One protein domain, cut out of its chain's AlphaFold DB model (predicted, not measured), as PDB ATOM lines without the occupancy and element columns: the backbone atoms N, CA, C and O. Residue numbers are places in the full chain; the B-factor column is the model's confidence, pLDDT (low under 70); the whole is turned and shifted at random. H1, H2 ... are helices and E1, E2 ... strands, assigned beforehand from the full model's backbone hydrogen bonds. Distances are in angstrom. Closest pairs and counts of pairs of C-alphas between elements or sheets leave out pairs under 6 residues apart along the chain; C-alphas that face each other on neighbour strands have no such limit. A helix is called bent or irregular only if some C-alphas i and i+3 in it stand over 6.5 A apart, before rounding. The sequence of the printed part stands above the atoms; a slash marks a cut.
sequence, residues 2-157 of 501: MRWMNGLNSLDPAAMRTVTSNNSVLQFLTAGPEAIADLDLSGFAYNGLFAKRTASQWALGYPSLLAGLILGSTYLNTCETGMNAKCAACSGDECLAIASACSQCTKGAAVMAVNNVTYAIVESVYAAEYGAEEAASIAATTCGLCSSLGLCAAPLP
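This is residues 2 to 157 of the 501 residues of an uncharacterized protein of Phytophthora fragariae (UniProt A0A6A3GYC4). A long helical hairpin, H4 and H5, makes the length of the domain, with its turn at residues 90 to 92 at one end; toward the other end H6 folds back along H5, and H2 packs on both, with H1 between H2 and the first residues of H4. H7 packs on H4 and H5, a tiny antiparallel sheet of E1 and E2 sits beside H5, and a long link, residues 37 to 54, runs along the outside to the small helix H3. The 156 printed residues hold seven named helices and two named strands in the order H1 H2 H3 E1 H4 H5 H6 H7 E2, and the class is mostly helix. The whole is compact, with a radius of gyration of the C-alphas of 16.6 A and spans of 52 by 38 by 28 A.

H1, residues 2 to 8, begins with C-alpha 2 at (172.714, 156.084, 210.640). H2, residues 13 to 36, is 18.0 A long with a kink of 141 degrees near residue 30. H3 is residues 55 to 59 and E1 residues 62 to 64. H4, residues 65 to 89, is 31.5 A long with a kink of 78 degrees near residue 79. H5, residues 93 to 130, is 52.9 A long, kinks by 56 degrees near residue 114 and ends with C-alpha 130 at (192.617, 169.540, 205.795). H6, residues 132 to 141, is 14.5 A long; H7 is residues 143 to 149. E2, residues 154 to 156, ends with C-alpha 156 at (177.682, 165.538, 225.108). Four helices are irregular: C-alphas 30 and 33 of H2 are 9.5 A apart, 81 and 84 of H4 7.8 A, 97 and 100 of H5 7.9 A, and 144 and 147 of H7 7.6 A.

H5 is the hub, touching four helices. Its residues 95 to 112 alone touch H4, closest at the C-alphas of Leu 71 and Gly 108, 4.6 A; this hairpin has a shallow tilt of 33 degrees, only just short of steep. H5 and H6 form a second hairpin, at 24 degrees, closest at the C-alphas of Ala 127 and Ala 135, 5.1 A. H2, H5 and H6 form an up-and-down bundle, each helix running against the one before it. H2 touches H5 with residue 13 alone, the C-alphas of Pro 13 and Tyr 126 being 5.1 A apart. H1 touches H2, closest at the C-alphas of Gly 7 and Ala 15, 4.9 A. H7 touches H4, closest at the C-alphas of Ser 73 and Leu 149, 6.3 A. E1 and E2 are antiparallel, with N 64 and O 154 at 2.8 A. H3 touches no helix. Every O i to N i+4 pair is within hydrogen-bond range in H1, H3 and H6, against 11 of 20 in H2, 16 of 21 in H4, 26 of 34 in H5 and 1 of 3 in H7, where 2 of 4 O i to N i+3 pairs are.

The two C-alphas farthest apart, those of Gly 92 and Gly 131, are 53.7 A apart. The printed part has no cut, and the link from H2 to H3 is long. Mean pLDDT of the printed part is 77.3; 27 residues are under 70, among them residues 43 to 62 and 155 to 157.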
ATOM      1  N   MET A   2     172.005 156.135 209.350       67.88
ATOM      2  CA  MET A   2     172.714 156.084 210.640       67.88
ATOM      3  C   MET A   2     174.247 156.238 210.533       67.88
ATOM      4  O   MET A   2     174.834 157.057 211.228       67.88
ATOM      5  N   ARG A   3     174.896 155.597 209.545       72.38
ATOM      6  CA  ARG A   3     176.323 155.847 209.233       72.38
ATOM      7  C   ARG A   3     176.641 157.317 208.926       72.38
ATOM      8  O   ARG A   3     177.721 157.789 209.252       72.38
ATOM      9  N   TRP A   4     175.701 158.037 208.320       79.00
ATOM     10  CA  TRP A   4     175.847 159.463 208.035       79.00
ATOM     11  C   TRP A   4     175.713 160.299 209.317       79.00
ATOM     12  O   TRP A   4     176.580 161.118 209.604       79.00
ATOM     13  N   MET A   5     174.705 160.009 210.152       74.75
ATOM     14  CA  MET A   5     174.542 160.634 211.476       74.75
ATOM     15  C   MET A   5     175.776 160.421 212.360       74.75
ATOM     16  O   MET A   5     176.218 161.319 213.068       74.75
ATOM     17  N   ASN A   6     176.375 159.242 212.270       71.31
ATOM     18  CA  ASN A   6     177.602 158.910 212.965       71.31
ATOM     19  C   ASN A   6     178.830 159.661 212.463       71.31
ATOM     20  O   ASN A   6     179.673 160.030 213.271       71.31
ATOM     21  N   GLY A   7     178.948 159.896 211.154       74.50
ATOM     22  CA  GLY A   7     180.033 160.723 210.625       74.50
ATOM     23  C   GLY A   7     179.955 162.165 211.132       74.50
ATOM     24  O   GLY A   7     180.992 162.775 211.369       74.50
ATOM     25  N   LEU A   8     178.749 162.689 211.391       75.44
ATOM     26  CA  LEU A   8     178.577 164.015 212.004       75.44
ATOM     27  C   LEU A   8     179.034 164.028 213.463       75.44
ATOM     28  O   LEU A   8     179.483 165.045 213.982       75.44
ATOM     29  N   ASN A   9     178.944 162.877 214.116       72.19
ATOM     30  CA  ASN A   9     179.325 162.697 215.499       72.19
ATOM     31  C   ASN A   9     180.664 161.998 215.658       72.19
ATOM     32  O   ASN A   9     180.888 161.531 216.758       72.19
ATOM     33  N   SER A  10     181.538 161.833 214.661       68.38
ATOM     34  CA  SER A  10     182.750 160.999 214.812       68.38
ATOM     35  C   SER A  10     184.004 161.775 215.231       68.38
ATOM     36  O   SER A  10     184.934 161.163 215.763       68.38
ATOM     37  N   LEU A  11     184.046 163.094 214.996       72.75
ATOM     38  CA  LEU A  11     185.272 163.912 215.022       72.75
ATOM     39  C   LEU A  11     186.438 163.305 214.227       72.75
ATOM     40  O   LEU A  11     187.595 163.635 214.467       72.75
ATOM     41  N   ASP A  12     186.140 162.392 213.308       76.38
ATOM     42  CA  ASP A  12     187.081 161.896 212.321       76.38
ATOM     43  C   ASP A  12     186.980 162.849 211.127       76.38
ATOM     44  O   ASP A  12     185.913 162.898 210.501       76.38
ATOM     45  N   PRO A  13     188.040 163.615 210.808       80.19
ATOM     46  CA  PRO A  13     187.999 164.565 209.710       80.19
ATOM     47  C   PRO A  13     187.536 163.933 208.391       80.19
ATOM     48  O   PRO A  13     186.753 164.548 207.671       80.19
ATOM     49  N   ALA A  14     187.953 162.704 208.069       82.12
ATOM     50  CA  ALA A  14     187.587 162.052 206.813       82.12
ATOM     51  C   ALA A  14     186.095 161.692 206.775       82.12
ATOM     52  O   ALA A  14     185.405 161.926 205.775       82.12
ATOM     53  N   ALA A  15     185.576 161.173 207.890       80.00
ATOM     54  CA  ALA A  15     184.155 160.888 208.043       80.00
ATOM     55  C   ALA A  15     183.324 162.174 207.962       80.00
ATOM     56  O   ALA A  15     182.371 162.238 207.185       80.00
ATOM     57  N   MET A  16     183.725 163.208 208.708       81.31
ATOM     58  CA  MET A  16     183.077 164.518 208.724       81.31
ATOM     59  C   MET A  16     183.026 165.121 207.327       81.31
ATOM     60  O   MET A  16     181.949 165.485 206.870       81.31
ATOM     61  N   ARG A  17     184.156 165.138 206.610       85.31
ATOM     62  CA  ARG A  17     184.236 165.623 205.228       85.31
ATOM     63  C   ARG A  17     183.246 164.912 204.316       85.31
ATOM     64  O   ARG A  17     182.589 165.542 203.495       85.31
ATOM     65  N   THR A  18     183.135 163.595 204.467       85.69
ATOM     66  CA  THR A  18     182.235 162.774 203.653       85.69
ATOM     67  C   THR A  18     180.774 163.131 203.922       85.69
ATOM     68  O   THR A  18     180.011 163.343 202.978       85.69
ATOM     69  N   VAL A  19     180.383 163.261 205.194       82.81
ATOM     70  CA  VAL A  19     178.985 163.511 205.584       82.81
ATOM     71  C   VAL A  19     178.550 164.973 205.513       82.81
ATOM     72  O   VAL A  19     177.353 165.234 205.590       82.81
ATOM     73  N   THR A  20     179.482 165.918 205.384       83.94
ATOM     74  CA  THR A  20     179.182 167.342 205.166       83.94
ATOM     75  C   THR A  20     179.390 167.775 203.715       83.94
ATOM     76  O   THR A  20     178.985 168.878 203.343       83.94
ATOM     77  N   SER A  21     179.966 166.909 202.872       83.62
ATOM     78  CA  SER A  21     180.242 167.197 201.462       83.62
ATOM     79  C   SER A  21     179.005 167.703 200.713       83.62
ATOM     80  O   SER A  21     177.879 167.282 200.981       83.62
ATOM     81  N   ASN A  22     179.213 168.622 199.764       79.25
ATOM     82  CA  ASN A  22     178.169 169.157 198.878       79.25
ATOM     83  C   ASN A  22     176.928 169.722 199.598       79.25
ATOM     84  O   ASN A  22     175.824 169.654 199.061       79.25
ATOM     85  N   ASN A  23     177.087 170.289 200.800       80.69
ATOM     86  CA  ASN A  23     175.977 170.764 201.638       80.69
ATOM     87  C   ASN A  23     174.962 169.664 201.994       80.69
ATOM     88  O   ASN A  23     173.788 169.955 202.231       80.69
ATOM     89  N   SER A  24     175.401 168.406 202.050       84.38
ATOM     90  CA  SER A  24     174.545 167.249 202.339       84.38
ATOM     91  C   SER A  24     173.783 167.376 203.660       84.38
ATOM     92  O   SER A  24     172.659 166.898 203.737       84.38
ATOM     93  N   VAL A  25     174.305 168.091 204.665       83.12
ATOM     94  CA  VAL A  25     173.564 168.423 205.901       83.12
ATOM     95  C   VAL A  25     172.310 169.245 205.612       83.12
ATOM     96  O   VAL A  25     171.213 168.864 206.014       83.12
ATOM     97  N   LEU A  26     172.440 170.345 204.871       83.31
ATOM     98  CA  LEU A  26     171.302 171.201 204.524       83.31
ATOM     99  C   LEU A  26     170.338 170.499 203.559       83.31
ATOM    100  O   LEU A  26     169.121 170.644 203.675       83.31
ATOM    101  N   GLN A  27     170.867 169.704 202.628       85.06
ATOM    102  CA  GLN A  27     170.047 168.911 201.713       85.06
ATOM    103  C   GLN A  27     169.282 167.809 202.453       85.06
ATOM    104  O   GLN A  27     168.101 167.613 202.194       85.06
ATOM    105  N   PHE A  28     169.904 167.144 203.426       84.94
ATOM    106  CA  PHE A  28     169.239 166.155 204.271       84.94
ATOM    107  C   PHE A  28     168.115 166.783 205.097       84.94
ATOM    108  O   PHE A  28     167.021 166.229 205.163       84.94
ATOM    109  N   LEU A  29     168.337 167.967 205.673       79.31
ATOM    110  CA  LEU A  29     167.297 168.676 206.422       79.31
ATOM    111  C   LEU A  29     166.109 169.120 205.559       79.31
ATOM    112  O   LEU A  29     165.007 169.272 206.079       79.31
ATOM    113  N   THR A  30     166.315 169.332 204.258       82.12
ATOM    114  CA  THR A  30     165.270 169.829 203.346       82.12
ATOM    115  C   THR A  30     164.573 168.726 202.547       82.12
ATOM    116  O   THR A  30     163.364 168.800 202.351       82.12
ATOM    117  N   ALA A  31     165.307 167.707 202.099       84.50
ATOM    118  CA  ALA A  31     164.818 166.632 201.229       84.50
ATOM    119  C   ALA A  31     164.814 165.243 201.899       84.50
ATOM    120  O   ALA A  31     164.323 164.276 201.319       84.50
ATOM    121  N   GLY A  32     165.322 165.126 203.128       81.19
ATOM    122  CA  GLY A  32     165.314 163.881 203.889       81.19
ATOM    123  C   GLY A  32     166.375 162.862 203.439       81.19
ATOM    124  O   GLY A  32     167.383 163.226 202.829       81.19
ATOM    125  N   PRO A  33     166.180 161.564 203.749       82.06
ATOM    126  CA  PRO A  33     167.196 160.524 203.558       82.06
ATOM    127  C   PRO A  33     167.680 160.309 202.120       82.06
ATOM    128  O   PRO A  33     168.785 159.804 201.934       82.06
ATOM    129  N   GLU A  34     166.891 160.683 201.111       84.12
ATOM    130  CA  GLU A  34     167.291 160.564 199.702       84.12
ATOM    131  C   GLU A  34     168.497 161.454 199.370       84.12
ATOM    132  O   GLU A  34     169.342 161.061 198.571       84.12
ATOM    133  N   ALA A  35     168.653 162.592 200.059       84.94
ATOM    134  CA  ALA A  35     169.771 163.519 199.864       84.94
ATOM    135  C   ALA A  35     171.151 162.925 200.199       84.94
ATOM    136  O   ALA A  35     172.176 163.487 199.826       84.94
ATOM    137  N   ILE A  36     171.185 161.805 200.925       84.38
ATOM    138  CA  ILE A  36     172.419 161.136 201.364       84.38
ATOM    139  C   ILE A  36     172.548 159.720 200.793       84.38
ATOM    140  O   ILE A  36     173.414 158.965 201.235       84.38
ATOM    141  N   ALA A  37     171.674 159.330 199.860       82.88
ATOM    142  CA  ALA A  37     171.626 157.972 199.322       82.88
ATOM    143  C   ALA A  37     172.889 157.604 198.523       82.88
ATOM    144  O   ALA A  37     173.343 156.465 198.599       82.88
ATOM    145  N   ASP A  38     173.474 158.583 197.828       84.44
ATOM    146  CA  ASP A  38     174.642 158.394 196.960       84.44
ATOM    147  C   ASP A  38     175.987 158.595 197.683       84.44
ATOM    148  O   ASP A  38     177.049 158.485 197.066       84.44
ATOM    149  N   LEU A  39     175.976 158.899 198.988       83.44
ATOM    150  CA  LEU A  39     177.208 159.042 199.764       83.44
ATOM    151  C   LEU A  39     177.845 157.673 200.026       83.44
ATOM    152  O   LEU A  39     177.206 156.761 200.555       83.44
ATOM    153  N   ASP A  40     179.141 157.554 199.738       83.06
ATOM    154  CA  ASP A  40     179.920 156.386 200.142       83.06
ATOM    155  C   ASP A  40     180.287 156.477 201.630       83.06
ATOM    156  O   ASP A  40     181.209 157.178 202.039       83.06
ATOM    157  N   LEU A  41     179.544 155.738 202.452       76.94
ATOM    158  CA  LEU A  41     179.722 155.667 203.905       76.94
ATOM    159  C   LEU A  41     180.408 154.355 204.328       76.94
ATOM    160  O   LEU A  41     180.190 153.862 205.439       76.94
ATOM    161  N   SER A  42     181.146 153.700 203.426       70.12
ATOM    162  CA  SER A  42     181.805 152.414 203.698       70.12
ATOM    163  C   SER A  42     183.179 152.549 204.366       70.12
ATOM    164  O   SER A  42     183.627 151.600 205.007       70.12
ATOM    165  N   GLY A  43     183.814 153.723 204.261       62.16
ATOM    166  CA  GLY A  43     185.211 153.950 204.645       62.16
ATOM    167  C   GLY A  43     185.483 154.356 206.097       62.16
ATOM    168  O   GLY A  43     186.649 154.454 206.466       62.16
ATOM    169  N   PHE A  44     184.463 154.589 206.929       63.16
ATOM    170  CA  PHE A  44     184.666 155.002 208.322       63.16
ATOM    171  C   PHE A  44     183.754 154.239 209.290       63.16
ATOM    172  O   PHE A  44     182.537 154.150 209.110       63.16
ATOM    173  N   ALA A  45     184.368 153.669 210.328       55.81
ATOM    174  CA  ALA A  45     183.688 152.975 211.412       55.81
ATOM    175  C   ALA A  45     183.464 153.953 212.565       55.81
ATOM    176  O   ALA A  45     184.407 154.474 213.159       55.81
ATOM    177  N   TYR A  46     182.204 154.208 212.892       52.84
ATOM    178  CA  TYR A  46     181.879 154.964 214.088       52.84
ATOM    179  C   TYR A  46     182.031 154.085 215.317       52.84
ATOM    180  O   TYR A  46     181.232 153.180 215.540       52.84
ATOM    181  N   ASN A  47     183.044 154.388 216.121       52.62
ATOM    182  CA  ASN A  47     183.261 153.721 217.402       52.62
ATOM    183  C   ASN A  47     182.386 154.314 218.524       52.62
ATOM    184  O   ASN A  47     182.386 153.788 219.631       52.62
ATOM    185  N   GLY A  48     181.639 155.395 218.260       56.53
ATOM    186  CA  GLY A  48     180.718 156.029 219.206       56.53
ATOM    187  C   GLY A  48     181.286 156.268 220.595       56.53
ATOM    188  O   GLY A  48     182.375 156.826 220.724       56.53
ATOM    189  N   LEU A  49     180.542 155.831 221.617       51.91
ATOM    190  CA  LEU A  49     180.947 155.872 223.029       51.91
ATOM    191  C   LEU A  49     182.277 155.140 223.295       51.91
ATOM    192  O   LEU A  49     182.955 155.449 224.267       51.91
ATOM    193  N   PHE A  50     182.672 154.211 222.422       57.06
ATOM    194  CA  PHE A  50     183.890 153.402 222.535       57.06
ATOM    195  C   PHE A  50     185.035 153.906 221.648       57.06
ATOM    196  O   PHE A  50     186.058 153.234 221.493       57.06
ATOM    197  N   ALA A  51     184.894 155.086 221.036       60.41
ATOM    198  CA  ALA A  51     186.016 155.732 220.378       60.41
ATOM    199  C   ALA A  51     187.121 156.006 221.408       60.41
ATOM    200  O   ALA A  51     186.866 156.568 222.472       60.41
ATOM    201  N   LYS A  52     188.367 155.644 221.084       59.50
ATOM    202  CA  LYS A  52     189.516 156.058 221.896       59.50
ATOM    203  C   LYS A  52     189.635 157.579 221.821       59.50
ATOM    204  O   LYS A  52     189.797 158.130 220.735       59.50
ATOM    205  N   ARG A  53     189.558 158.241 222.972       62.62
ATOM    206  CA  ARG A  53     189.680 159.697 223.112       62.62
ATOM    207  C   ARG A  53     190.712 160.029 224.177       62.62
ATOM    208  O   ARG A  53     190.977 159.221 225.066       62.62
ATOM    209  N   THR A  54     191.281 161.224 224.094       58.81
ATOM    210  CA  THR A  54     192.108 161.754 225.180       58.81
ATOM    211  C   THR A  54     191.233 162.105 226.386       58.81
ATOM    212  O   THR A  54     190.040 162.381 226.249       58.81
ATOM    213  N   ALA A  55     191.828 162.153 227.580       54.94
ATOM    214  CA  ALA A  55     191.130 162.613 228.782       54.94
ATOM    215  C   ALA A  55     190.562 164.036 228.608       54.94
ATOM    216  O   ALA A  55     189.438 164.307 229.017       54.94
ATOM    217  N   SER A  56     191.292 164.919 227.912       53.03
ATOM    218  CA  SER A  56     190.822 166.270 227.591       53.03
ATOM    219  C   SER A  56     189.588 166.279 226.684       53.03
ATOM    220  O   SER A  56     188.680 167.073 226.905       53.03
ATOM    221  N   GLN A  57     189.512 165.371 225.706       57.00
ATOM    222  CA  GLN A  57     188.346 165.226 224.829       57.00
ATOM    223  C   GLN A  57     187.119 164.679 225.572       57.00
ATOM    224  O   GLN A  57     186.002 165.063 225.245       57.00
ATOM    225  N   TRP A  58     187.308 163.814 226.575       56.09
ATOM    226  CA  TRP A  58     186.211 163.354 227.434       56.09
ATOM    227  C   TRP A  58     185.727 164.445 228.398       56.09
ATOM    228  O   TRP A  58     184.524 164.604 228.576       56.09
ATOM    229  N   ALA A  59     186.634 165.221 228.991       48.91
ATOM    230  CA  ALA A  59     186.291 166.186 230.037       48.91
ATOM    231  C   ALA A  59     185.854 167.584 229.529       48.91
ATOM    232  O   ALA A  59     185.250 168.344 230.279       48.91
ATOM    233  N   LEU A  60     186.063 167.927 228.249       47.41
ATOM    234  CA  LEU A  60     185.395 169.082 227.602       47.41
ATOM    235  C   LEU A  60     183.965 168.771 227.139       47.41
ATOM    236  O   LEU A  60     183.274 169.658 226.635       47.41
ATOM    237  N   GLY A  61     183.532 167.519 227.292       55.84
ATOM    238  CA  GLY A  61     182.356 166.996 226.622       55.84
ATOM    239  C   GLY A  61     182.640 166.733 225.147       55.84
ATOM    240  O   GLY A  61     183.352 167.470 224.464       55.84
ATOM    241  N   TYR A  62     182.083 165.642 224.643       64.69
ATOM    242  CA  TYR A  62     182.283 165.250 223.259       64.69
ATOM    243  C   TYR A  62     181.460 166.157 222.330       64.69
ATOM    244  O   TYR A  62     180.230 166.096 222.409       64.69
ATOM    245  N   PRO A  63     182.066 166.982 221.449       70.00
ATOM    246  CA  PRO A  63     181.297 167.824 220.544       70.00
ATOM    247  C   PRO A  63     180.503 166.953 219.561       70.00
ATOM    248  O   PRO A  63     181.052 166.279 218.691       70.00
ATOM    249  N   SER A  64     179.184 166.973 219.722       73.00
ATOM    250  CA  SER A  64     178.213 166.220 218.939       73.00
ATOM    251  C   SER A  64     177.371 167.178 218.113       73.00
ATOM    252  O   SER A  64     176.563 167.950 218.645       73.00
ATOM    253  N   LEU A  65     177.555 167.108 216.795       75.50
ATOM    254  CA  LEU A  65     176.751 167.853 215.830       75.50
ATOM    255  C   LEU A  65     175.301 167.368 215.817       75.50
ATOM    256  O   LEU A  65     174.392 168.156 215.595       75.50
ATOM    257  N   LEU A  66     175.055 166.084 216.085       74.38
ATOM    258  CA  LEU A  66     173.698 165.547 216.137       74.38
ATOM    259  C   LEU A  66     172.938 166.034 217.369       74.38
ATOM    260  O   LEU A  66     171.785 166.442 217.258       74.38
ATOM    261  N   ALA A  67     173.562 165.971 218.549       72.69
ATOM    262  CA  ALA A  67     172.911 166.433 219.770       72.69
ATOM    263  C   ALA A  67     172.672 167.942 219.706       72.69
ATOM    264  O   ALA A  67     171.599 168.409 220.083       72.69
ATOM    265  N   GLY A  68     173.630 168.692 219.154       75.19
ATOM    266  CA  GLY A  68     173.457 170.118 218.928       75.19
ATOM    267  C   GLY A  68     172.421 170.440 217.850       75.19
ATOM    268  O   GLY A  68     171.649 171.367 218.054       75.19
ATOM    269  N   LEU A  69     172.303 169.643 216.781       79.12
ATOM    270  CA  LEU A  69     171.203 169.741 215.814       79.12
ATOM    271  C   LEU A  69     169.844 169.554 216.500       79.12
ATOM    272  O   LEU A  69     168.940 170.357 216.288       79.12
ATOM    273  N   ILE A  70     169.676 168.515 217.320       77.50
ATOM    274  CA  ILE A  70     168.395 168.227 217.985       77.50
ATOM    275  C   ILE A  70     168.047 169.339 218.983       77.50
ATOM    276  O   ILE A  70     166.951 169.894 218.929       77.50
ATOM    277  N   LEU A  71     168.980 169.691 219.871       81.56
ATOM    278  CA  LEU A  71     168.746 170.673 220.933       81.56
ATOM    279  C   LEU A  71     168.642 172.103 220.389       81.56
ATOM    280  O   LEU A  71     167.724 172.828 220.765       81.56
ATOM    281  N   GLY A  72     169.532 172.494 219.476       84.12
ATOM    282  CA  GLY A  72     169.542 173.820 218.860       84.12
ATOM    283  C   GLY A  72     168.319 174.064 217.977       84.12
ATOM    284  O   GLY A  72     167.656 175.093 218.113       84.12
ATOM    285  N   SER A  73     167.950 173.102 217.121       84.94
ATOM    286  CA  SER A  73     166.749 173.239 216.282       84.94
ATOM    287  C   SER A  73     165.465 173.257 217.110       84.94
ATOM    288  O   SER A  73     164.569 174.053 216.823       84.94
ATOM    289  N   THR A  74     165.374 172.440 218.166       84.31
ATOM    290  CA  THR A  74     164.234 172.472 219.094       84.31
ATOM    291  C   THR A  74     164.155 173.823 219.798       84.31
ATOM    292  O   THR A  74     163.069 174.401 219.894       84.31
ATOM    293  N   TYR A  75     165.296 174.367 220.228       87.69
ATOM    294  CA  TYR A  75     165.352 175.650 220.915       87.69
ATOM    295  C   TYR A  75     164.828 176.803 220.050       87.69
ATOM    296  O   TYR A  75     163.884 177.484 220.454       87.69
ATOM    297  N   LEU A  76     165.356 176.973 218.834       90.19
ATOM    298  CA  LEU A  76     164.909 178.049 217.942       90.19
ATOM    299  C   LEU A  76     163.444 177.892 217.522       90.19
ATOM    300  O   LEU A  76     162.695 178.864 217.512       90.19
ATOM    301  N   ASN A  77     163.016 176.675 217.176       86.88
ATOM    302  CA  ASN A  77     161.693 176.474 216.578       86.88
ATOM    303  C   ASN A  77     160.564 176.355 217.609       86.88
ATOM    304  O   ASN A  77     159.417 176.671 217.289       86.88
ATOM    305  N   THR A  78     160.863 175.911 218.833       87.75
ATOM    306  CA  THR A  78     159.851 175.613 219.866       87.75
ATOM    307  C   THR A  78     160.028 176.462 221.122       87.75
ATOM    308  O   THR A  78     159.047 176.939 221.701       87.75
ATOM    309  N   CYS A  79     161.269 176.655 221.569       90.00
ATOM    310  CA  CYS A  79     161.542 177.310 222.844       90.00
ATOM    311  C   CYS A  79     161.443 178.826 222.757       90.00
ATOM    312  O   CYS A  79     160.641 179.420 223.484       90.00
ATOM    313  N   GLU A  80     162.171 179.442 221.827       89.38
ATOM    314  CA  GLU A  80     162.117 180.892 221.613       89.38
ATOM    315  C   GLU A  80     160.754 181.360 221.100       89.38
ATOM    316  O   GLU A  80     160.283 182.435 221.470       89.38
ATOM    317  N   THR A  81     160.078 180.536 220.300       88.38
ATOM    318  CA  THR A  81     158.774 180.872 219.711       88.38
ATOM    319  C   THR A  81     157.621 180.845 220.715       88.38
ATOM    320  O   THR A  81     156.558 181.395 220.425       88.38
ATOM    321  N   GLY A  82     157.800 180.253 221.902       87.44
ATOM    322  CA  GLY A  82     156.789 180.353 222.954       87.44
ATOM    323  C   GLY A  82     156.926 179.419 224.151       87.44
ATOM    324  O   GLY A  82     156.339 179.725 225.189       87.44
ATOM    325  N   MET A  83     157.672 178.309 224.070       91.06
ATOM    326  CA  MET A  83     157.779 177.401 225.224       91.06
ATOM    327  C   MET A  83     158.514 178.056 226.401       91.06
ATOM    328  O   MET A  83     158.051 177.913 227.526       91.06
ATOM    329  N   ASN A  84     159.549 178.873 226.170       88.06
ATOM    330  CA  ASN A  84     160.247 179.597 227.246       88.06
ATOM    331  C   ASN A  84     159.292 180.469 228.075       88.06
ATOM    332  O   ASN A  84     159.352 180.476 229.303       88.06
ATOM    333  N   ALA A  85     158.368 181.169 227.410       88.94
ATOM    334  CA  ALA A  85     157.369 181.989 228.090       88.94
ATOM    335  C   ALA A  85     156.387 181.134 228.906       88.94
ATOM    336  O   ALA A  85     156.025 181.517 230.016       88.94
ATOM    337  N   LYS A  86     155.987 179.963 228.392       88.31
ATOM    338  CA  LYS A  86     155.133 179.014 229.125       88.31
ATOM    339  C   LYS A  86     155.843 178.446 230.349       88.31
ATOM    340  O   LYS A  86     155.250 178.416 231.417       88.31
ATOM    341  N   CYS A  87     157.110 178.068 230.209       84.88
ATOM    342  CA  CYS A  87     157.933 177.569 231.308       84.88
ATOM    343  C   CYS A  87     158.122 178.607 232.416       84.88
ATOM    344  O   CYS A  87     158.095 178.260 233.588       84.88
ATOM    345  N   ALA A  88     158.273 179.884 232.056       86.12
ATOM    346  CA  ALA A  88     158.404 180.965 233.029       86.12
ATOM    347  C   ALA A  88     157.078 181.341 233.720       86.12
ATOM    348  O   ALA A  88     157.102 181.910 234.809       86.12
ATOM    349  N   ALA A  89     155.934 181.081 233.079       88.06
ATOM    350  CA  ALA A  89     154.618 181.522 233.546       88.06
ATOM    351  C   ALA A  89     153.765 180.417 234.188       88.06
ATOM    352  O   ALA A  89     152.759 180.732 234.824       88.06
ATOM    353  N   CYS A  90     154.111 179.145 233.991       82.62
ATOM    354  CA  CYS A  90     153.331 178.028 234.508       82.62
ATOM    355  C   CYS A  90     153.391 177.960 236.045       82.62
ATOM    356  O   CYS A  90     154.301 178.486 236.688       82.62
ATOM    357  N   SER A  91     152.425 177.268 236.650       79.75
ATOM    358  CA  SER A  91     152.478 176.891 238.066       79.75
ATOM    359  C   SER A  91     151.727 175.579 238.301       79.75
ATOM    360  O   SER A  91     150.798 175.264 237.556       79.75
ATOM    361  N   GLY A  92     152.129 174.806 239.315       73.00
ATOM    362  CA  GLY A  92     151.479 173.534 239.663       73.00
ATOM    363  C   GLY A  92     151.451 172.526 238.505       73.00
ATOM    364  O   GLY A  92     152.438 172.376 237.782       73.00
ATOM    365  N   ASP A  93     150.310 171.866 238.315       71.94
ATOM    366  CA  ASP A  93     150.107 170.790 237.331       71.94
ATOM    367  C   ASP A  93     150.367 171.228 235.881       71.94
ATOM    368  O   ASP A  93     150.809 170.433 235.049       71.94
ATOM    369  N   GLU A  94     150.149 172.508 235.561       77.44
ATOM    370  CA  GLU A  94     150.451 173.038 234.229       77.44
ATOM    371  C   GLU A  94     151.955 173.023 233.942       77.44
ATOM    372  O   GLU A  94     152.344 172.709 232.818       77.44
ATOM    373  N   CYS A  95     152.802 173.315 234.941       73.69
ATOM    374  CA  CYS A  95     154.252 173.165 234.792       73.69
ATOM    375  C   CYS A  95     154.643 171.701 234.655       73.69
ATOM    376  O   CYS A  95     155.520 171.377 233.857       73.69
ATOM    377  N   LEU A  96     153.996 170.819 235.419       65.56
ATOM    378  CA  LEU A  96     154.285 169.392 235.388       65.56
ATOM    379  C   LEU A  96     154.078 168.815 233.980       65.56
ATOM    380  O   LEU A  96     154.958 168.136 233.453       65.56
ATOM    381  N   ALA A  97     152.967 169.172 233.333       74.31
ATOM    382  CA  ALA A  97     152.640 168.724 231.980       74.31
ATOM    383  C   ALA A  97     153.661 169.165 230.912       74.31
ATOM    384  O   ALA A  97     153.740 168.551 229.847       74.31
ATOM    385  N   ILE A  98     154.441 170.220 231.177       78.62
ATOM    386  CA  ILE A  98     155.444 170.759 230.246       78.62
ATOM    387  C   ILE A  98     156.883 170.639 230.760       78.62
ATOM    388  O   ILE A  98     157.797 171.115 230.091       78.62
ATOM    389  N   ALA A  99     157.120 169.987 231.902       70.81
ATOM    390  CA  ALA A  99     158.423 169.975 232.571       70.81
ATOM    391  C   ALA A  99     159.548 169.428 231.676       70.81
ATOM    392  O   ALA A  99     160.621 170.025 231.585       70.81
ATOM    393  N   SER A 100     159.282 168.341 230.944       69.94
ATOM    394  CA  SER A 100     160.230 167.764 229.978       69.94
ATOM    395  C   SER A 100     160.568 168.747 228.850       69.94
ATOM    396  O   SER A 100     161.740 168.946 228.524       69.94
ATOM    397  N   ALA A 101     159.565 169.454 228.317       79.12
ATOM    398  CA  ALA A 101     159.776 170.476 227.294       79.12
ATOM    399  C   ALA A 101     160.568 171.676 227.840       79.12
ATOM    400  O   ALA A 101     161.468 172.174 227.170       79.12
ATOM    401  N   CYS A 102     160.298 172.099 229.076       77.88
ATOM    402  CA  CYS A 102     161.056 173.158 229.739       77.88
ATOM    403  C   CYS A 102     162.517 172.766 229.972       77.88
ATOM    404  O   CYS A 102     163.413 173.552 229.675       77.88
ATOM    405  N   SER A 103     162.771 171.532 230.413       74.12
ATOM    406  CA  SER A 103     164.127 170.993 230.553       74.12
ATOM    407  C   SER A 103     164.865 170.959 229.209       74.12
ATOM    408  O   SER A 103     166.013 171.401 229.118       74.12
ATOM    409  N   GLN A 104     164.200 170.520 228.133       74.50
ATOM    410  CA  GLN A 104     164.764 170.568 226.780       74.50
ATOM    411  C   GLN A 104     165.089 171.998 226.337       74.50
ATOM    412  O   GLN A 104     166.138 172.215 225.734       74.50
ATOM    413  N   CYS A 105     164.246 172.977 226.673       81.31
ATOM    414  CA  CYS A 105     164.506 174.379 226.367       81.31
ATOM    415  C   CYS A 105     165.709 174.944 227.120       81.31
ATOM    416  O   CYS A 105     166.544 175.608 226.507       81.31
ATOM    417  N   THR A 106     165.859 174.625 228.406       79.12
ATOM    418  CA  THR A 106     167.045 175.005 229.186       79.12
ATOM    419  C   THR A 106     168.316 174.385 228.601       79.12
ATOM    420  O   THR A 106     169.304 175.088 228.386       79.12
ATOM    421  N   LYS A 107     168.290 173.087 228.262       74.94
ATOM    422  CA  LYS A 107     169.421 172.397 227.612       74.94
ATOM    423  C   LYS A 107     169.743 173.000 226.240       74.94
ATOM    424  O   LYS A 107     170.910 173.203 225.917       74.94
ATOM    425  N   GLY A 108     168.719 173.323 225.452       77.50
ATOM    426  CA  GLY A 108     168.855 173.994 224.162       77.50
ATOM    427  C   GLY A 108     169.518 175.367 224.277       77.50
ATOM    428  O   GLY A 108     170.481 175.635 223.562       77.50
ATOM    429  N   ALA A 109     169.083 176.196 225.231       79.88
ATOM    430  CA  ALA A 109     169.692 177.498 225.506       79.88
ATOM    431  C   ALA A 109     171.178 177.371 225.874       79.88
ATOM    432  O   ALA A 109     172.013 178.117 225.360       79.88
ATOM    433  N   ALA A 110     171.518 176.396 226.724       74.56
ATOM    434  CA  ALA A 110     172.898 176.132 227.121       74.56
ATOM    435  C   ALA A 110     173.774 175.738 225.919       74.56
ATOM    436  O   ALA A 110     174.861 176.286 225.753       74.56
ATOM    437  N   VAL A 111     173.283 174.856 225.037       76.88
ATOM    438  CA  VAL A 111     173.991 174.465 223.801       76.88
ATOM    439  C   VAL A 111     174.240 175.667 222.891       76.88
ATOM    440  O   VAL A 111     175.352 175.836 222.394       76.88
ATOM    441  N   MET A 112     173.236 176.524 222.698       79.25
ATOM    442  CA  MET A 112     173.375 177.744 221.895       79.25
ATOM    443  C   MET A 112     174.465 178.665 222.458       79.25
ATOM    444  O   MET A 112     175.255 179.221 221.695       79.25
ATOM    445  N   ALA A 113     174.535 178.802 223.787       76.75
ATOM    446  CA  ALA A 113     175.504 179.657 224.466       76.75
ATOM    447  C   ALA A 113     176.952 179.152 224.332       76.75
ATOM    448  O   ALA A 113     177.868 179.959 224.172       76.75
ATOM    449  N   VAL A 114     177.169 177.832 224.358       71.56
ATOM    450  CA  VAL A 114     178.520 177.236 224.313       71.56
ATOM    451  C   VAL A 114     178.977 176.817 222.913       71.56
ATOM    452  O   VAL A 114     180.146 176.469 222.741       71.56
ATOM    453  N   ASN A 115     178.110 176.903 221.895       80.88
ATOM    454  CA  ASN A 115     178.386 176.439 220.529       80.88
ATOM    455  C   ASN A 115     179.722 176.940 219.966       80.88
ATOM    456  O   ASN A 115     180.468 176.159 219.385       80.88
ATOM    457  N   ASN A 116     180.054 178.222 220.156       77.19
ATOM    458  CA  ASN A 116     181.299 178.790 219.626       77.19
ATOM    459  C   ASN A 116     182.543 178.120 220.228       77.19
ATOM    460  O   ASN A 116     183.516 177.879 219.521       77.19
ATOM    461  N   VAL A 117     182.499 177.791 221.521       72.75
ATOM    462  CA  VAL A 117     183.599 177.116 222.223       72.75
ATOM    463  C   VAL A 117     183.670 175.655 221.795       72.75
ATOM    464  O   VAL A 117     184.726 175.168 221.395       72.75
ATOM    465  N   THR A 118     182.534 174.957 221.827       72.94
ATOM    466  CA  THR A 118     182.446 173.536 221.483       72.94
ATOM    467  C   THR A 118     182.829 173.283 220.025       72.94
ATOM    468  O   THR A 118     183.527 172.317 219.721       72.94
ATOM    469  N   TYR A 119     182.422 174.164 219.114       78.50
ATOM    470  CA  TYR A 119     182.723 174.018 217.698       78.50
ATOM    471  C   TYR A 119     184.159 174.410 217.336       78.50
ATOM    472  O   TYR A 119     184.736 173.779 216.454       78.50
ATOM    473  N   ALA A 120     184.789 175.356 218.040       77.94
ATOM    474  CA  ALA A 120     186.204 175.669 217.816       77.94
ATOM    475  C   ALA A 120     187.103 174.421 217.956       77.94
ATOM    476  O   ALA A 120     188.096 174.277 217.244       77.94
ATOM    477  N   ILE A 121     186.718 173.472 218.818       76.25
ATOM    478  CA  ILE A 121     187.390 172.172 218.949       76.25
ATOM    479  C   ILE A 121     187.242 171.363 217.656       76.25
ATOM    480  O   ILE A 121     188.241 170.892 217.113       76.25
ATOM    481  N   VAL A 122     186.018 171.239 217.138       77.38
ATOM    482  CA  VAL A 122     185.720 170.537 215.880       77.38
ATOM    483  C   VAL A 122     186.511 171.139 214.719       77.38
ATOM    484  O   VAL A 122     187.176 170.415 213.979       77.38
ATOM    485  N   GLU A 123     186.484 172.466 214.595       84.12
ATOM    486  CA  GLU A 123     187.186 173.202 213.546       84.12
ATOM    487  C   GLU A 123     188.700 173.006 213.642       84.12
ATOM    488  O   GLU A 123     189.341 172.744 212.630       84.12
ATOM    489  N   SER A 124     189.274 173.044 214.851       83.19
ATOM    490  CA  SER A 124     190.711 172.825 215.050       83.19
ATOM    491  C   SER A 124     191.162 171.412 214.663       83.19
ATOM    492  O   SER A 124     192.192 171.254 214.008       83.19
ATOM    493  N   VAL A 125     190.374 170.385 215.011       80.06
ATOM    494  CA  VAL A 125     190.645 168.985 214.651       80.06
ATOM    495  C   VAL A 125     190.574 168.806 213.139       80.06
ATOM    496  O   VAL A 125     191.445 168.174 212.545       80.06
ATOM    497  N   TYR A 126     189.567 169.400 212.503       84.56
ATOM    498  CA  TYR A 126     189.408 169.328 211.058       84.56
ATOM    499  C   TYR A 126     190.511 170.105 210.316       84.56
ATOM    500  O   TYR A 126     191.076 169.614 209.336       84.56
ATOM    501  N   ALA A 127     190.870 171.296 210.806       88.31
ATOM    502  CA  ALA A 127     191.919 172.140 210.240       88.31
ATOM    503  C   ALA A 127     193.307 171.495 210.318       88.31
ATOM    504  O   ALA A 127     194.132 171.735 209.438       88.31
ATOM    505  N   ALA A 128     193.567 170.670 211.337       87.44
ATOM    506  CA  ALA A 128     194.823 169.935 211.458       87.44
ATOM    507  C   ALA A 128     195.042 168.938 210.304       87.44
ATOM    508  O   ALA A 128     196.184 168.730 209.902       87.44
ATOM    509  N   GLU A 129     193.967 168.363 209.755       89.56
ATOM    510  CA  GLU A 129     194.036 167.384 208.662       89.56
ATOM    511  C   GLU A 129     193.904 168.037 207.276       89.56
ATOM    512  O   GLU A 129     194.647 167.706 206.353       89.56
ATOM    513  N   TYR A 130     192.974 168.985 207.112       89.56
ATOM    514  CA  TYR A 130     192.617 169.540 205.795       89.56
ATOM    515  C   TYR A 130     192.900 171.037 205.622       89.56
ATOM    516  O   TYR A 130     192.655 171.588 204.549       89.56
ATOM    517  N   GLY A 131     193.446 171.700 206.642       91.94
ATOM    518  CA  GLY A 131     193.760 173.125 206.620       91.94
ATOM    519  C   GLY A 131     192.597 174.030 207.039       91.94
ATOM    520  O   GLY A 131     191.426 173.650 207.032       91.94
ATOM    521  N   ALA A 132     192.941 175.265 207.412       90.81
ATOM    522  CA  ALA A 132     192.002 176.228 207.992       90.81
ATOM    523  C   ALA A 132     190.890 176.674 207.024       90.81
ATOM    524  O   ALA A 132     189.764 176.898 207.454       90.81
ATOM    525  N   GLU A 133     191.176 176.784 205.723       89.31
ATOM    526  CA  GLU A 133     190.179 177.213 204.729       89.31
ATOM    527  C   GLU A 133     189.045 176.188 204.567       89.31
ATOM    528  O   GLU A 133     187.869 176.555 204.579       89.31
ATOM    529  N   GLU A 134     189.383 174.897 204.475       85.75
ATOM    530  CA  GLU A 134     188.388 173.821 204.378       85.75
ATOM    531  C   GLU A 134     187.585 173.708 205.688       85.75
ATOM    532  O   GLU A 134     186.365 173.542 205.659       85.75
ATOM    533  N   ALA A 135     188.249 173.862 206.841       86.94
ATOM    534  CA  ALA A 135     187.595 173.851 208.150       86.94
ATOM    535  C   ALA A 135     186.569 174.990 208.304       86.94
ATOM    536  O   ALA A 135     185.434 174.744 208.721       86.94
ATOM    537  N   ALA A 136     186.925 176.206 207.880       86.44
ATOM    538  CA  ALA A 136     186.030 177.361 207.894       86.44
ATOM    539  C   ALA A 136     184.833 177.190 206.935       86.44
ATOM    540  O   ALA A 136     183.716 177.614 207.239       86.44
ATOM    541  N   SER A 137     185.032 176.531 205.789       83.69
ATOM    542  CA  SER A 137     183.953 176.209 204.840       83.69
ATOM    543  C   SER A 137     182.922 175.242 205.443       83.69
ATOM    544  O   SER A 137     181.708 175.459 205.351       83.69
ATOM    545  N   ILE A 138     183.391 174.204 206.144       82.94
ATOM    546  CA  ILE A 138     182.509 173.287 206.878       82.94
ATOM    547  C   ILE A 138     181.825 173.998 208.041       82.94
ATOM    548  O   ILE A 138     180.629 173.799 208.252       82.94
ATOM    549  N   ALA A 139     182.533 174.879 208.748       83.19
ATOM    550  CA  ALA A 139     181.956 175.692 209.814       83.19
ATOM    551  C   ALA A 139     180.757 176.496 209.328       83.19
ATOM    552  O   ALA A 139     179.677 176.410 209.911       83.19
ATOM    553  N   ALA A 140     180.913 177.207 208.213       83.94
ATOM    554  CA  ALA A 140     179.869 178.050 207.648       83.94
ATOM    555  C   ALA A 140     178.602 177.279 207.232       83.94
ATOM    556  O   ALA A 140     177.521 177.861 207.185       83.94
ATOM    557  N   THR A 141     178.723 175.984 206.930       79.88
ATOM    558  CA  THR A 141     177.622 175.133 206.442       79.88
ATOM    559  C   THR A 141     177.076 174.169 207.498       79.88
ATOM    560  O   THR A 141     176.094 173.469 207.245       79.88
ATOM    561  N   THR A 142     177.675 174.162 208.692       81.38
ATOM    562  CA  THR A 142     177.259 173.352 209.843       81.38
ATOM    563  C   THR A 142     177.021 174.247 211.062       81.38
ATOM    564  O   THR A 142     176.004 174.935 211.112       81.38
ATOM    565  N   CYS A 143     177.939 174.295 212.030       78.25
ATOM    566  CA  CYS A 143     177.735 174.982 213.309       78.25
ATOM    567  C   CYS A 143     177.708 176.507 213.251       78.25
ATOM    568  O   CYS A 143     177.200 177.153 214.170       78.25
ATOM    569  N   GLY A 144     178.215 177.098 212.170       84.19
ATOM    570  CA  GLY A 144     178.048 178.520 211.874       84.19
ATOM    571  C   GLY A 144     176.585 178.909 211.632       84.19
ATOM    572  O   GLY A 144     176.257 180.092 211.619       84.19
ATOM    573  N   LEU A 145     175.693 177.924 211.488       87.44
ATOM    574  CA  LEU A 145     174.253 178.102 211.326       87.44
ATOM    575  C   LEU A 145     173.478 177.822 212.627       87.44
ATOM    576  O   LEU A 145     172.257 177.689 212.598       87.44
ATOM    577  N   CYS A 146     174.155 177.757 213.780       87.00
ATOM    578  CA  CYS A 146     173.518 177.512 215.077       87.00
ATOM    579  C   CYS A 146     172.462 178.575 215.409       87.00
ATOM    580  O   CYS A 146     171.319 178.235 215.686       87.00
ATOM    581  N   SER A 147     172.785 179.865 215.274       86.19
ATOM    582  CA  SER A 147     171.843 180.955 215.576       86.19
ATOM    583  C   SER A 147     170.707 181.119 214.562       86.19
ATOM    584  O   SER A 147     169.721 181.776 214.872       86.19
ATOM    585  N   SER A 148     170.843 180.576 213.347       87.06
ATOM    586  CA  SER A 148     169.864 180.763 212.265       87.06
ATOM    587  C   SER A 148     168.991 179.535 212.018       87.06
ATOM    588  O   SER A 148     167.800 179.680 211.764       87.06
ATOM    589  N   LEU A 149     169.572 178.336 212.078       84.69
ATOM    590  CA  LEU A 149     168.916 177.062 211.774       84.69
ATOM    591  C   LEU A 149     168.972 176.062 212.938       84.69
ATOM    592  O   LEU A 149     168.420 174.969 212.825       84.69
ATOM    593  N   GLY A 150     169.637 176.400 214.045       83.81
ATOM    594  CA  GLY A 150     169.774 175.504 215.195       83.81
ATOM    595  C   GLY A 150     170.755 174.360 214.944       83.81
ATOM    596  O   GLY A 150     170.743 173.364 215.661       83.81
ATOM    597  N   LEU A 151     171.598 174.484 213.913       86.31
ATOM    598  CA  LEU A 151     172.703 173.571 213.651       86.31
ATOM    599  C   LEU A 151     173.839 173.901 214.612       86.31
ATOM    600  O   LEU A 151     174.662 174.749 214.299       86.31
ATOM    601  N   CYS A 152     173.858 173.292 215.792       83.25
ATOM    602  CA  CYS A 152     174.876 173.562 216.806       83.25
ATOM    603  C   CYS A 152     175.765 172.335 217.045       83.25
ATOM    604  O   CYS A 152     175.403 171.211 216.695       83.25
ATOM    605  N   ALA A 153     176.906 172.536 217.700       80.25
ATOM    606  CA  ALA A 153     177.651 171.472 218.360       80.25
ATOM    607  C   ALA A 153     177.293 171.485 219.848       80.25
ATOM    608  O   ALA A 153     177.525 172.479 220.533       80.25
ATOM    609  N   ALA A 154     176.738 170.383 220.351       73.38
ATOM    610  CA  ALA A 154     176.519 170.215 221.782       73.38
ATOM    611  C   ALA A 154     177.697 169.452 222.393       73.38
ATOM    612  O   ALA A 154     178.087 168.424 221.834       73.38
ATOM    613  N   PRO A 155     178.239 169.877 223.541       65.31
ATOM    614  CA  PRO A 155     179.087 169.000 224.327       65.31
ATOM    615  C   PRO A 155     178.183 167.899 224.896       65.31
ATOM    616  O   PRO A 155     177.338 168.166 225.749       65.31
ATOM    617  N   LEU A 156     178.297 166.662 224.401       60.66
ATOM    618  CA  LEU A 156     177.682 165.538 225.108       60.66
ATOM    619  C   LEU A 156     178.305 165.477 226.500       60.66
ATOM    620  O   LEU A 156     179.525 165.664 226.594       60.66
ATOM    621  N   PRO A 157     177.508 165.212 227.547       47.50
ATOM    622  CA  PRO A 157     178.016 165.126 228.902       47.50
ATOM    623  C   PRO A 157     179.064 164.010 228.987       47.50
ATOM    624  O   PRO A 157     178.753 162.834 229.129       47.50
TER     625      PRO A 157